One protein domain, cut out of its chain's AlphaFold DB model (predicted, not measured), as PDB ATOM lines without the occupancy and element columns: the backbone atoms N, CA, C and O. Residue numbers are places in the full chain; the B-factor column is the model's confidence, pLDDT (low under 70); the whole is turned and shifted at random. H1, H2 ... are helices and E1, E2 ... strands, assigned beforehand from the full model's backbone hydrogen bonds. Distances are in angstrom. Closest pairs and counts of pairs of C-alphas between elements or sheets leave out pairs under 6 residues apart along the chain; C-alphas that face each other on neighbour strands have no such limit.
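Overview. This is residues 6 to 100 of the 103 residues of an uncharacterized protein of Candidatus Hydrogenedentes bacterium (UniProt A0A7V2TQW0). A twisted sheet of three strands forms the middle layer, with H1 and H2 packed over one face and H3 over the other. The E1 and E2 hairpin bends, and its turn lies at one end of the longest axis, while the short helices H4 and H5 follow H3 and only graze the sheet. The printed part has 95 residues, with three named strands and five named helices in the order E1 E2 H1 H2 E3 H3 H4 H5; the sheet runs E2 E1 E3, all antiparallel, and the class is mixed, helices and strands. The whole is compact, with a radius of gyration of the C-alphas of 13.2 A and spans of 39 by 29 by 22 A.

Along the chain. E1, residues 6 to 17, begins with C-alpha 6 at (-37.276, 39.992, -34.074), is 26.8 A long and bends by 94 degrees at residue 14. E2, residues 25 to 34, is 27.5 A long and bends by 50 degrees at residue 28. H1, residues 36 to 48, is 18.6 A long, and H2, residues 54 to 61, is 10.4 A. E3, residues 66 to 75, is 23.1 A long, with C-alpha 66 at (-50.146, 45.850, -45.328). H3, residues 77 to 85, is 12.5 A long. H4 is residues 89 to 92, and H5 is residues 94 to 98, ending with C-alpha 98 at (-60.880, 39.880, -33.318).

Arrangement. E1 is the inner strand. It forms a hairpin with E2, antiparallel at 159 degrees, with N 8 and O 31 2.8 A apart. E1 and E3 are antiparallel at 155 degrees, with N 9 and O 70 2.9 A apart. E2, H1 H2 and E3 make a split strand-helix-strand unit, two strands running the same way with E1 between them, and its crossover is right-handed. H1 is on the sheet at a height of 7.3 A; its closest C-alphas to E2 are those of Phe 40 and Ala 33, 5.1 A. H2 is on the same face at 9.8 A. H1 touches H2 with residues 47 to 48 alone, closest at the C-alphas of His 47 and Met 56, 5.7 A, at a steep tilt of 53 degrees, the same way. H3 is on the opposite face, completing three layers, helices on both faces of a sheet; its height is 9.3 A, over E2 and E1, and it runs along the strands at 19 degrees to E1 on the local plane. Its closest C-alphas to E1 are those of Glu 80 and Thr 7, 6.2 A. H1 and H3 are apart. H4 and H5 graze the sheet and only just touch, only at the corner, with 3 pairs of C-alphas within 8 A, the closest those of Arg 91 and Ser 97, 5.5 A. Every O i to N i+4 pair is within hydrogen-bond range in H1, H2, H3 and H5; H4 is too short for one.

Size, cuts and confidence. The two C-alphas farthest apart, those of Asp 20 and Gly 35, are 39.8 A apart. The printed part has no cut and no long link; E1 to E2 is short and the others are tight. The mean pLDDT of the printed part is 89.7, with residue 75 and residues 99 to 100 under 70.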
ATOM      1  N   VAL A   6     -35.870  39.589 -34.121       93.25
ATOM      2  CA  VAL A   6     -37.276  39.992 -34.074       93.25
ATOM      3  C   VAL A   6     -38.030  39.192 -35.125       93.25
ATOM      4  O   VAL A   6     -37.786  39.342 -36.324       93.25
ATOM      5  N   THR A   7     -38.943  38.336 -34.680       94.31
ATOM      6  CA  THR A   7     -39.928  37.687 -35.554       94.31
ATOM      7  C   THR A   7     -41.140  38.601 -35.673       94.31
ATOM      8  O   THR A   7     -41.542  39.225 -34.695       94.31
ATOM      9  N   TYR A   8     -41.742  38.700 -36.850       94.75
ATOM     10  CA  TYR A   8     -42.881  39.582 -37.083       94.75
ATOM     11  C   TYR A   8     -43.919  38.937 -37.994       94.75
ATOM     12  O   TYR A   8     -43.618  38.062 -38.809       94.75
ATOM     13  N   LEU A   9     -45.159  39.389 -37.834       95.62
ATOM     14  CA  LEU A   9     -46.313  38.999 -38.629       95.62
ATOM     15  C   LEU A   9     -46.865  40.227 -39.344       95.62
ATOM     16  O   LEU A   9     -47.225  41.215 -38.704       95.62
ATOM     17  N   ILE A  10     -46.969  40.127 -40.662       97.25
ATOM     18  CA  ILE A  10     -47.629  41.099 -41.526       97.25
ATOM     19  C   ILE A  10     -49.020  40.578 -41.892       97.25
ATOM     20  O   ILE A  10     -49.181  39.384 -42.172       97.25
ATOM     21  N   HIS A  11     -50.004  41.472 -41.898       97.00
ATOM     22  CA  HIS A  11     -51.339  41.248 -42.445       97.00
ATOM     23  C   HIS A  11     -51.503  42.047 -43.739       97.00
ATOM     24  O   HIS A  11     -51.188  43.236 -43.767       97.00
ATOM     25  N   PHE A  12     -51.994  41.397 -44.790       96.88
ATOM     26  CA  PHE A  12     -52.376  42.053 -46.039       96.88
ATOM     27  C   PHE A  12     -53.852  42.432 -45.985       96.88
ATOM     28  O   PHE A  12     -54.681  41.604 -45.599       96.88
ATOM     29  N   GLU A  13     -54.177  43.646 -46.428       95.56
ATOM     30  CA  GLU A  13     -55.551  44.161 -46.469       95.56
ATOM     31  C   GLU A  13     -56.501  43.200 -47.206       95.56
ATOM     32  O   GLU A  13     -57.599  42.896 -46.736       95.56
ATOM     33  N   ARG A  14     -56.024  42.626 -48.318       93.19
ATOM     34  CA  ARG A  14     -56.708  41.583 -49.090       93.19
ATOM     35  C   ARG A  14     -55.788  40.381 -49.340       93.19
ATOM     36  O   ARG A  14     -54.574  40.564 -49.447       93.19
ATOM     37  N   PRO A  15     -56.330  39.150 -49.419       93.38
ATOM     38  CA  PRO A  15     -55.534  37.982 -49.772       93.38
ATOM     39  C   PRO A  15     -54.975  38.112 -51.195       93.38
ATOM     40  O   PRO A  15     -55.607  38.682 -52.082       93.38
ATOM     41  N   ILE A  16     -53.792  37.543 -51.401       93.75
ATOM     42  CA  ILE A  16     -53.154  37.368 -52.707       93.75
ATOM     43  C   ILE A  16     -53.204  35.904 -53.134       93.75
ATOM     44  O   ILE A  16     -53.370  35.016 -52.294       93.75
ATOM     45  N   GLY A  17     -52.970  35.657 -54.421       91.06
ATOM     46  CA  GLY A  17     -52.938  34.319 -55.005       91.06
ATOM     47  C   GLY A  17     -54.199  34.003 -55.799       91.06
ATOM     48  O   GLY A  17     -54.906  34.909 -56.233       91.06
ATOM     49  N   ASN A  18     -54.459  32.717 -56.019       87.75
ATOM     50  CA  ASN A  18     -55.581  32.279 -56.848       87.75
ATOM     51  C   ASN A  18     -56.868  32.125 -56.001       87.75
ATOM     52  O   ASN A  18     -56.879  31.275 -55.104       87.75
ATOM     53  N   PRO A  19     -57.952  32.885 -56.270       81.44
ATOM     54  CA  PRO A  19     -59.231  32.743 -55.565       81.44
ATOM     55  C   PRO A  19     -59.817  31.322 -55.654       81.44
ATOM     56  O   PRO A  19     -60.367  30.834 -54.669       81.44
ATOM     57  N   ASP A  20     -59.596  30.628 -56.771       87.75
ATOM     58  CA  ASP A  20     -60.117  29.283 -57.044       87.75
ATOM     59  C   ASP A  20     -59.272  28.167 -56.410       87.75
ATOM     60  O   ASP A  20     -59.675  27.005 -56.367       87.75
ATOM     61  N   ASN A  21     -58.090  28.502 -55.880       86.44
ATOM     62  CA  ASN A  21     -57.234  27.569 -55.155       86.44
ATOM     63  C   ASN A  21     -56.953  28.093 -53.737       86.44
ATOM     64  O   ASN A  21     -55.970  28.808 -53.531       86.44
ATOM     65  N   PRO A  22     -57.730  27.667 -52.725       76.12
ATOM     66  CA  PRO A  22     -57.539  28.095 -51.339       76.12
ATOM     67  C   PRO A  22     -56.145  27.794 -50.767       76.12
ATOM     68  O   PRO A  22     -55.690  28.475 -49.852       76.12
ATOM     69  N   ARG A  23     -55.444  26.776 -51.293       80.19
ATOM     70  CA  ARG A  23     -54.066  26.439 -50.888       80.19
ATOM     71  C   ARG A  23     -53.014  27.306 -51.584       80.19
ATOM     72  O   ARG A  23     -51.869  27.332 -51.146       80.19
ATOM     73  N   GLY A  24     -53.398  28.008 -52.645       85.31
ATOM     74  CA  GLY A  24     -52.575  28.950 -53.396       85.31
ATOM     75  C   GLY A  24     -52.764  30.403 -52.964       85.31
ATOM     76  O   GLY A  24     -52.460  31.292 -53.754       85.31
ATOM     77  N   GLN A  25     -53.287  30.649 -51.756       89.94
ATOM     78  CA  GLN A  25     -53.549  31.989 -51.234       89.94
ATOM     79  C   GLN A  25     -52.700  32.326 -50.011       89.94
ATOM     80  O   GLN A  25     -52.377  31.469 -49.186       89.94
ATOM     81  N   ALA A  26     -52.405  33.614 -49.851       92.50
ATOM     82  CA  ALA A  26     -51.786  34.152 -48.650       92.50
ATOM     83  C   ALA A  26     -52.424  35.490 -48.264       92.50
ATOM     84  O   ALA A  26     -52.636  36.356 -49.101       92.50
ATOM     85  N   GLN A  27     -52.688  35.680 -46.973       94.44
ATOM     86  CA  GLN A  27     -53.072  36.982 -46.400       94.44
ATOM     87  C   GLN A  27     -52.085  37.441 -45.316       94.44
ATOM     88  O   GLN A  27     -52.236  38.493 -44.704       94.44
ATOM     89  N   HIS A  28     -51.087  36.610 -45.034       95.50
ATOM     90  CA  HIS A  28     -50.147  36.836 -43.956       95.50
ATOM     91  C   HIS A  28     -48.745  36.504 -44.421       95.50
ATOM     92  O   HIS A  28     -48.534  35.533 -45.150       95.50
ATOM     93  N   TYR A  29     -47.788  37.266 -43.915       94.94
ATOM     94  CA  TYR A  29     -46.377  36.979 -44.076       94.94
ATOM     95  C   TYR A  29     -45.708  36.948 -42.707       94.94
ATOM     96  O   TYR A  29     -45.870  37.864 -41.905       94.94
ATOM     97  N   ILE A  30     -44.972  35.873 -42.436       94.12
ATOM     98  CA  ILE A  30     -44.156  35.730 -41.229       94.12
ATOM     99  C   ILE A  30     -42.698  35.786 -41.661       94.12
ATOM    100  O   ILE A  30     -42.264  34.980 -42.494       94.12
ATOM    101  N   GLY A  31     -41.958  36.720 -41.076       93.00
ATOM    102  CA  GLY A  31     -40.530  36.882 -41.298       93.00
ATOM    103  C   GLY A  31     -39.784  37.112 -39.992       93.00
ATOM    104  O   GLY A  31     -40.386  37.322 -38.940       93.00
ATOM    105  N   CYS A  32     -38.460  37.081 -40.070       93.00
ATOM    106  CA  CYS A  32     -37.576  37.442 -38.973       93.00
ATOM    107  C   CYS A  32     -36.482  38.407 -39.450       93.00
ATOM    108  O   CYS A  32     -36.197  38.513 -40.651       93.00
ATOM    109  N   ALA A  33     -35.890  39.136 -38.509       92.50
ATOM    110  CA  ALA A  33     -34.742  39.999 -38.741       92.50
ATOM    111  C   ALA A  33     -33.750  39.894 -37.576       92.50
ATOM    112  O   ALA A  33     -34.139  39.989 -36.413       92.50
ATOM    113  N   THR A  34     -32.469  39.708 -37.896       91.44
ATOM    114  CA  THR A  34     -31.360  39.730 -36.928       91.44
ATOM    115  C   THR A  34     -30.878  41.153 -36.683       91.44
ATOM    116  O   THR A  34     -30.952  41.977 -37.590       91.44
ATOM    117  N   GLY A  35     -30.260  41.416 -35.531       90.19
ATOM    118  CA  GLY A  35     -29.761  42.757 -35.188       90.19
ATOM    119  C   GLY A  35     -30.794  43.592 -34.431       90.19
ATOM    120  O   GLY A  35     -30.765  44.816 -34.483       90.19
ATOM    121  N   GLY A  36     -31.727  42.919 -33.752       90.06
ATOM    122  CA  GLY A  36     -32.757  43.536 -32.931       90.06
ATOM    123  C   GLY A  36     -33.663  44.477 -33.722       90.06
ATOM    124  O   GLY A  36     -34.011  44.224 -34.877       90.06
ATOM    125  N   HIS A  37     -34.041  45.574 -33.073       91.50
ATOM    126  CA  HIS A  37     -34.940  46.588 -33.623       91.50
ATOM    127  C   HIS A  37     -34.383  47.294 -34.859       91.50
ATOM    128  O   HIS A  37     -35.145  47.605 -35.769       91.50
ATOM    129  N   GLU A  38     -33.071  47.513 -34.939       93.81
ATOM    130  CA  GLU A  38     -32.450  48.165 -36.096       93.81
ATOM    131  C   GLU A  38     -32.568  47.290 -37.351       93.81
ATOM    132  O   GLU A  38     -33.085  47.725 -38.384       93.81
ATOM    133  N   GLY A  39     -32.178  46.016 -37.236       93.94
ATOM    134  CA  GLY A  39     -32.323  45.053 -38.324       93.94
ATOM    135  C   GLY A  39     -33.782  44.844 -38.729       93.94
ATOM    136  O   GLY A  39     -34.088  44.745 -39.918       93.94
ATOM    137  N   PHE A  40     -34.700  44.842 -37.758       95.06
ATOM    138  CA  PHE A  40     -36.138  44.819 -38.018       95.06
ATOM    139  C   PHE A  40     -36.597  46.029 -38.840       95.06
ATOM    140  O   PHE A  40     -37.212  45.839 -39.889       95.06
ATOM    141  N   ARG A  41     -36.259  47.259 -38.429       96.31
ATOM    142  CA  ARG A  41     -36.633  48.486 -39.155       96.31
ATOM    143  C   ARG A  41     -36.111  48.477 -40.585       96.31
ATOM    144  O   ARG A  41     -36.880  48.720 -41.511       96.31
ATOM    145  N   ARG A  42     -34.838  48.113 -40.772       96.38
ATOM    146  CA  ARG A  42     -34.241  47.976 -42.105       96.38
ATOM    147  C   ARG A  42     -35.011  46.970 -42.961       96.38
ATOM    148  O   ARG A  42     -35.320  47.255 -44.112       96.38
ATOM    149  N   ARG A  43     -35.371  45.817 -42.391       96.50
ATOM    150  CA  ARG A  43     -36.109  44.779 -43.117       96.50
ATOM    151  C   ARG A  43     -37.530  45.209 -43.495       96.50
ATOM    152  O   ARG A  43     -38.007  44.848 -44.567       96.50
ATOM    153  N   ILE A  44     -38.212  45.966 -42.637       97.19
ATOM    154  CA  ILE A  44     -39.532  46.529 -42.951       97.19
ATOM    155  C   ILE A  44     -39.431  47.553 -44.084       97.19
ATOM    156  O   ILE A  44     -40.250  47.512 -44.998       97.19
ATOM    157  N   GLU A  45     -38.404  48.400 -44.078       96.88
ATOM    158  CA  GLU A  45     -38.156  49.360 -45.157       96.88
ATOM    159  C   GLU A  45     -37.877  48.661 -46.500       96.88
ATOM    160  O   GLU A  45     -38.433  49.036 -47.531       96.88
ATOM    161  N   GLU A  46     -37.080  47.588 -46.494       96.88
ATOM    162  CA  GLU A  46     -36.852  46.746 -47.679       96.88
ATOM    163  C   GLU A  46     -38.174  46.187 -48.235       96.88
ATOM    164  O   GLU A  46     -38.403  46.219 -49.446       96.88
ATOM    165  N   HIS A  47     -39.083  45.721 -47.369       96.88
ATOM    166  CA  HIS A  47     -40.408  45.262 -47.801       96.88
ATOM    167  C   HIS A  47     -41.275  46.396 -48.349       96.88
ATOM    168  O   HIS A  47     -41.955  46.187 -49.349       96.88
ATOM    169  N   ARG A  48     -41.238  47.597 -47.751       94.69
ATOM    170  CA  ARG A  48     -41.978  48.771 -48.254       94.69
ATOM    171  C   ARG A  48     -41.525  49.150 -49.666       94.69
ATOM    172  O   ARG A  48     -42.363  49.455 -50.505       94.69
ATOM    173  N   LYS A  49     -40.228  49.015 -49.961       95.12
ATOM    174  CA  LYS A  49     -39.650  49.227 -51.301       95.12
ATOM    175  C   LYS A  49     -39.866  48.064 -52.274       95.12
ATOM    176  O   LYS A  49     -39.456  48.157 -53.425       95.12
ATOM    177  N   GLY A  50     -40.445  46.946 -51.827       91.75
ATOM    178  CA  GLY A  50     -40.558  45.727 -52.632       91.75
ATOM    179  C   GLY A  50     -39.222  45.007 -52.878       91.75
ATOM    180  O   GLY A  50     -39.168  44.090 -53.689       91.75
ATOM    181  N   ALA A  51     -38.154  45.377 -52.165       88.81
ATOM    182  CA  ALA A  51     -36.806  44.813 -52.293       88.81
ATOM    183  C   ALA A  51     -36.523  43.661 -51.300       88.81
ATOM    184  O   ALA A  51     -35.396  43.184 -51.194       88.81
ATOM    185  N   GLY A  52     -37.540  43.231 -50.545       87.25
ATOM    186  CA  GLY A  52     -37.451  42.165 -49.548       87.25
ATOM    187  C   GLY A  52     -37.852  40.786 -50.082       87.25
ATOM    188  O   GLY A  52     -37.279  40.246 -51.025       87.25
ATOM    189  N   ALA A  53     -38.829  40.150 -49.436       93.06
ATOM    190  CA  ALA A  53     -39.300  38.835 -49.876       93.06
ATOM    191  C   ALA A  53     -40.109  38.939 -51.182       93.06
ATOM    192  O   ALA A  53     -40.873  39.883 -51.350       93.06
ATOM    193  N   ARG A  54     -40.035  37.925 -52.060       94.50
ATOM    194  CA  ARG A  54     -40.780  37.894 -53.343       94.50
ATOM    195  C   ARG A  54     -42.281  38.158 -53.185       94.50
ATOM    196  O   ARG A  54     -42.875  38.852 -53.998       94.50
ATOM    197  N   ILE A  55     -42.881  37.625 -52.122       94.50
ATOM    198  CA  ILE A  55     -44.288  37.869 -51.786       94.50
ATOM    199  C   ILE A  55     -44.560  39.347 -51.475       94.50
ATOM    200  O   ILE A  55     -45.575  39.879 -51.902       94.50
ATOM    201  N   MET A  56     -43.634  40.024 -50.791       96.44
ATOM    202  CA  MET A  56     -43.743  41.448 -50.476       96.44
ATOM    203  C   MET A  56     -43.507  42.309 -51.714       96.44
ATOM    204  O   MET A  56     -44.225  43.278 -51.907       96.44
ATOM    205  N   ALA A  57     -42.584  41.913 -52.599       95.56
ATOM    206  CA  ALA A  57     -42.412  42.558 -53.900       95.56
ATOM    207  C   ALA A  57     -43.718  42.538 -54.714       95.56
ATOM    208  O   ALA A  57     -44.142  43.569 -55.226       95.56
ATOM    209  N   PHE A  58     -44.398  41.387 -54.760       95.19
ATOM    210  CA  PHE A  58     -45.701  41.252 -55.416       95.19
ATOM    211  C   PHE A  58     -46.789  42.113 -54.755       95.19
ATOM    212  O   PHE A  58     -47.552  42.788 -55.442       95.19
ATOM    213  N   VAL A  59     -46.860  42.123 -53.421       95.50
ATOM    214  CA  VAL A  59     -47.807  42.957 -52.657       95.50
ATOM    215  C   VAL A  59     -47.595  44.444 -52.962       95.50
ATOM    216  O   VAL A  59     -48.559  45.142 -53.266       95.50
ATOM    217  N   THR A  60     -46.342  44.908 -52.977       94.69
ATOM    218  CA  THR A  60     -45.988  46.283 -53.353       94.69
ATOM    219  C   THR A  60     -46.367  46.580 -54.804       94.69
ATOM    220  O   THR A  60     -47.020  47.585 -55.069       94.69
ATOM    221  N   GLN A  61     -46.031  45.690 -55.744       94.88
ATOM    222  CA  GLN A  61     -46.353  45.852 -57.167       94.88
ATOM    223  C   GLN A  61     -47.864  45.928 -57.430       94.88
ATOM    224  O   GLN A  61     -48.306  46.647 -58.321       94.88
ATOM    225  N   THR A  62     -48.663  45.187 -56.661       94.56
ATOM    226  CA  THR A  62     -50.127  45.134 -56.805       94.56
ATOM    227  C   THR A  62     -50.861  46.198 -55.985       94.56
ATOM    228  O   THR A  62     -52.095  46.192 -55.952       94.56
ATOM    229  N   GLY A  63     -50.124  47.099 -55.322       95.69
ATOM    230  CA  GLY A  63     -50.684  48.185 -54.520       95.69
ATOM    231  C   GLY A  63     -51.482  47.707 -53.307       95.69
ATOM    232  O   GLY A  63     -52.404  48.388 -52.873       95.69
ATOM    233  N   ILE A  64     -51.192  46.512 -52.784       95.62
ATOM    234  CA  ILE A  64     -51.893  45.967 -51.618       95.62
ATOM    235  C   ILE A  64     -51.284  46.550 -50.347       95.62
ATOM    236  O   ILE A  64     -50.101  46.346 -50.066       95.62
ATOM    237  N   SER A  65     -52.112  47.225 -49.550       96.38
ATOM    238  CA  SER A  65     -51.707  47.723 -48.238       96.38
ATOM    239  C   SER A  65     -51.434  46.574 -47.274       96.38
ATOM    240  O   SER A  65     -52.041  45.496 -47.332       96.38
ATOM    241  N   TRP A  66     -50.507  46.813 -46.353       97.69
ATOM    242  CA  TRP A  66     -50.146  45.850 -45.328       97.69
ATOM    243  C   TRP A  66     -49.565  46.526 -44.094       97.69
ATOM    244  O   TRP A  66     -48.896  47.561 -44.191       97.69
ATOM    245  N   ASP A  67     -49.739  45.856 -42.956       97.56
ATOM    246  CA  ASP A  67     -49.256  46.311 -41.657       97.56
ATOM    247  C   ASP A  67     -48.556  45.197 -40.892       97.56
ATOM    248  O   ASP A  67     -48.944  44.026 -40.957       97.56
ATOM    249  N   VAL A  68     -47.525  45.568 -40.129       97.50
ATOM    250  CA  VAL A  68     -46.978  44.688 -39.094       97.50
ATOM    251  C   VAL A  68     -47.968  44.676 -37.940       97.50
ATOM    252  O   VAL A  68     -48.144  45.673 -37.249       97.50
ATOM    253  N   VAL A  69     -48.607  43.533 -37.722       96.88
ATOM    254  CA  VAL A  69     -49.683  43.389 -36.732       96.88
ATOM    255  C   VAL A  69     -49.224  42.726 -35.440       96.88
ATOM    256  O   VAL A  69     -49.961  42.710 -34.457       96.88
ATOM    257  N   ARG A  70     -48.036  42.114 -35.435       95.06
ATOM    258  CA  ARG A  70     -47.452  41.499 -34.241       95.06
ATOM    259  C   ARG A  70     -45.947  41.323 -34.396       95.06
ATOM    260  O   ARG A  70     -45.476  40.974 -35.480       95.06
ATOM    261  N   THR A  71     -45.221  41.487 -33.298       94.06
ATOM    262  CA  THR A  71     -43.791  41.191 -33.177       94.06
ATOM    263  C   THR A  71     -43.543  40.251 -31.998       94.06
ATOM    264  O   THR A  71     -44.318  40.201 -31.044       94.06
ATOM    265  N   TRP A  72     -42.462  39.483 -32.085       91.88
ATOM    266  CA  TRP A  72     -41.905  38.690 -30.998       91.88
ATOM    267  C   TRP A  72     -40.407  38.984 -30.930       91.88
ATOM    268  O   TRP A  72     -39.676  38.735 -31.892       91.88
ATOM    269  N   GLU A  73     -39.963  39.546 -29.810       89.81
ATOM    270  CA  GLU A  73     -38.592  40.015 -29.594       89.81
ATOM    271  C   GLU A  73     -37.771  39.029 -28.764       89.81
ATOM    272  O   GLU A  73     -38.321  38.198 -28.043       89.81
ATOM    273  N   GLY A  74     -36.440  39.114 -28.869       72.50
ATOM    274  CA  GLY A  74     -35.534  38.241 -28.110       72.50
ATOM    275  C   GLY A  74     -35.674  36.761 -28.475       72.50
ATOM    276  O   GLY A  74     -35.290  35.886 -27.707       72.50
ATOM    277  N   THR A  75     -36.256  36.478 -29.639       68.00
ATOM    278  CA  THR A  75     -36.578  35.119 -30.070       68.00
ATOM    279  C   THR A  75     -35.415  34.506 -30.828       68.00
ATOM    280  O   THR A  75     -34.673  35.224 -31.487       68.00
ATOM    281  N   ASP A  76     -35.287  33.184 -30.802       72.50
ATOM    282  CA  ASP A  76     -34.478  32.456 -31.785       72.50
ATOM    283  C   ASP A  76     -35.297  32.227 -33.075       72.50
ATOM    284  O   ASP A  76     -36.533  32.215 -33.054       72.50
ATOM    285  N   PHE A  77     -34.624  31.958 -34.196       74.69
ATOM    286  CA  PHE A  77     -35.192  31.527 -35.481       74.69
ATOM    287  C   PHE A  77     -36.169  30.341 -35.359       74.69
ATOM    288  O   PHE A  77     -36.997  30.101 -36.241       74.69
ATOM    289  N   GLN A  78     -36.113  29.594 -34.254       79.69
ATOM    290  CA  GLN A  78     -37.064  28.529 -33.939       79.69
ATOM    291  C   GLN A  78     -38.506  29.032 -33.804       79.69
ATOM    292  O   GLN A  78     -39.434  28.288 -34.124       79.69
ATOM    293  N   ILE A  79     -38.729  30.278 -33.372       81.50
ATOM    294  CA  ILE A  79     -40.087  30.832 -33.265       81.50
ATOM    295  C   ILE A  79     -40.700  31.027 -34.648       81.50
ATOM    296  O   ILE A  79     -41.829  30.595 -34.874       81.50
ATOM    297  N   GLU A  80     -39.949  31.580 -35.597       82.94
ATOM    298  CA  GLU A  80     -40.393  31.701 -36.988       82.94
ATOM    299  C   GLU A  80     -40.748  30.328 -37.578       82.94
ATOM    300  O   GLU A  80     -41.832  30.156 -38.142       82.94
ATOM    301  N   LYS A  81     -39.873  29.326 -37.395       82.25
ATOM    302  CA  LYS A  81     -40.120  27.948 -37.852       82.25
ATOM    303  C   LYS A  81     -41.402  27.373 -37.254       82.25
ATOM    304  O   LYS A  81     -42.227  26.842 -37.995       82.25
ATOM    305  N   ARG A  82     -41.606  27.518 -35.941       84.50
ATOM    306  CA  ARG A  82     -42.823  27.055 -35.250       84.50
ATOM    307  C   ARG A  82     -44.070  27.765 -35.776       84.50
ATOM    308  O   ARG A  82     -45.048  27.101 -36.103       84.50
ATOM    309  N   LEU A  83     -44.034  29.091 -35.909       83.06
ATOM    310  CA  LEU A  83     -45.164  29.884 -36.404       83.06
ATOM    311  C   LEU A  83     -45.528  29.544 -37.858       83.06
ATOM    312  O   LEU A  83     -46.711  29.518 -38.203       83.06
ATOM    313  N   LYS A  84     -44.535  29.238 -38.701       79.62
ATOM    314  CA  LYS A  84     -44.761  28.751 -40.069       79.62
ATOM    315  C   LYS A  84     -45.345  27.339 -40.081       79.62
ATOM    316  O   LYS A  84     -46.332  27.111 -40.775       79.62
ATOM    317  N   ALA A  85     -44.798  26.432 -39.274       82.62
ATOM    318  CA  ALA A  85     -45.219  25.031 -39.216       82.62
ATOM    319  C   ALA A  85     -46.666  24.846 -38.737       82.62
ATOM    320  O   ALA A  85     -47.360  23.944 -39.193       82.62
ATOM    321  N   ILE A  86     -47.163  25.706 -37.842       78.19
ATOM    322  CA  ILE A  86     -48.553  25.592 -37.378       78.19
ATOM    323  C   ILE A  86     -49.583  25.998 -38.442       78.19
ATOM    324  O   ILE A  86     -50.769  25.753 -38.221       78.19
ATOM    325  N   HIS A  87     -49.178  26.664 -39.537       75.06
ATOM    326  CA  HIS A  87     -50.050  27.182 -40.609       75.06
ATOM    327  C   HIS A  87     -51.295  27.951 -40.107       75.06
ATOM    328  O   HIS A  87     -52.330  28.031 -40.764       75.06
ATOM    329  N   LYS A  88     -51.200  28.546 -38.911       81.50
ATOM    330  CA  LYS A  88     -52.302  29.185 -38.175       81.50
ATOM    331  C   LYS A  88     -52.082  30.690 -38.016       81.50
ATOM    332  O   LYS A  88     -52.520  31.269 -37.025       81.50
ATOM    333  N   ALA A  89     -51.459  31.339 -39.005       83.69
ATOM    334  CA  ALA A  89     -51.201  32.785 -38.997       83.69
ATOM    335  C   ALA A  89     -52.465  33.607 -38.669       83.69
ATOM    336  O   ALA A  89     -52.422  34.517 -37.848       83.69
ATOM    337  N   LYS A  90     -53.628  33.192 -39.192       86.62
ATOM    338  CA  LYS A  90     -54.933  33.808 -38.896       86.62
ATOM    339  C   LYS A  90     -55.301  33.817 -37.401       86.62
ATOM    340  O   LYS A  90     -56.002  34.717 -36.963       86.62
ATOM    341  N   ARG A  91     -54.865  32.822 -36.615       87.31
ATOM    342  CA  ARG A  91     -55.144  32.740 -35.164       87.31
ATOM    343  C   ARG A  91     -54.238  33.649 -34.334       87.31
ATOM    344  O   ARG A  91     -54.623  34.024 -33.236       87.31
ATOM    345  N   VAL A  92     -53.044  33.957 -34.836       89.75
ATOM    346  CA  VAL A  92     -52.064  34.822 -34.156       89.75
ATOM    347  C   VAL A  92     -52.071  36.258 -34.691       89.75
ATOM    348  O   VAL A  92     -51.424  37.122 -34.113       89.75
ATOM    349  N   CYS A  93     -52.812  36.533 -35.766       93.50
ATOM    350  CA  CYS A  93     -53.076  37.878 -36.261       93.50
ATOM    351  C   CYS A  93     -54.184  38.535 -35.420       93.50
ATOM    352  O   CYS A  93     -55.304  38.021 -35.447       93.50
ATOM    353  N   PRO A  94     -53.928  39.664 -34.725       93.19
ATOM    354  CA  PRO A  94     -54.951  40.333 -33.921       93.19
ATOM    355  C   PRO A  94     -56.154  40.785 -34.760       93.19
ATOM    356  O   PRO A  94     -57.288  40.536 -34.359       93.19
ATOM    357  N   ILE A  95     -55.920  41.310 -35.970       92.75
ATOM    358  CA  ILE A  95     -56.984  41.749 -36.891       92.75
ATOM    359  C   ILE A  95     -57.929  40.587 -37.232       92.75
ATOM    360  O   ILE A  95     -59.151  40.717 -37.186       92.75
ATOM    361  N   CYS A  96     -57.382  39.419 -37.574       90.75
ATOM    362  CA  CYS A  96     -58.206  38.270 -37.942       90.75
ATOM    363  C   CYS A  96     -58.826  37.544 -36.746       90.75
ATOM    364  O   CYS A  96     -59.885  36.936 -36.907       90.75
ATOM    365  N   SER A  97     -58.164  37.541 -35.585       86.94
ATOM    366  CA  SER A  97     -58.691  36.888 -34.387       86.94
ATOM    367  C   SER A  97     -59.833  37.680 -33.754       86.94
ATOM    368  O   SER A  97     -60.752  37.058 -33.234       86.94
ATOM    369  N   GLN A  98     -59.812  39.016 -33.838       78.88
ATOM    370  CA  GLN A  98     -60.880  39.880 -33.318       78.88
ATOM    371  C   GLN A  98     -62.191  39.724 -34.104       78.88
ATOM    372  O   GLN A  98     -63.248  39.612 -33.498       78.88
ATOM    373  N   LYS A  99     -62.126  39.546 -35.431       62.50
ATOM    374  CA  LYS A  99     -63.302  39.289 -36.294       62.50
ATOM    375  C   LYS A  99     -64.093  38.007 -35.967       62.50
ATOM    376  O   LYS A  99     -65.082  37.719 -36.630       62.50
ATOM    377  N   LYS A 100     -63.644  37.181 -35.013       54.94
ATOM    378  CA  LYS A 100     -64.373  35.982 -34.567       54.94
ATOM    379  C   LYS A 100     -65.360  36.238 -33.421       54.94
ATOM    380  O   LYS A 100     -66.084  35.305 -33.097       54.94
TER     381      LYS A 100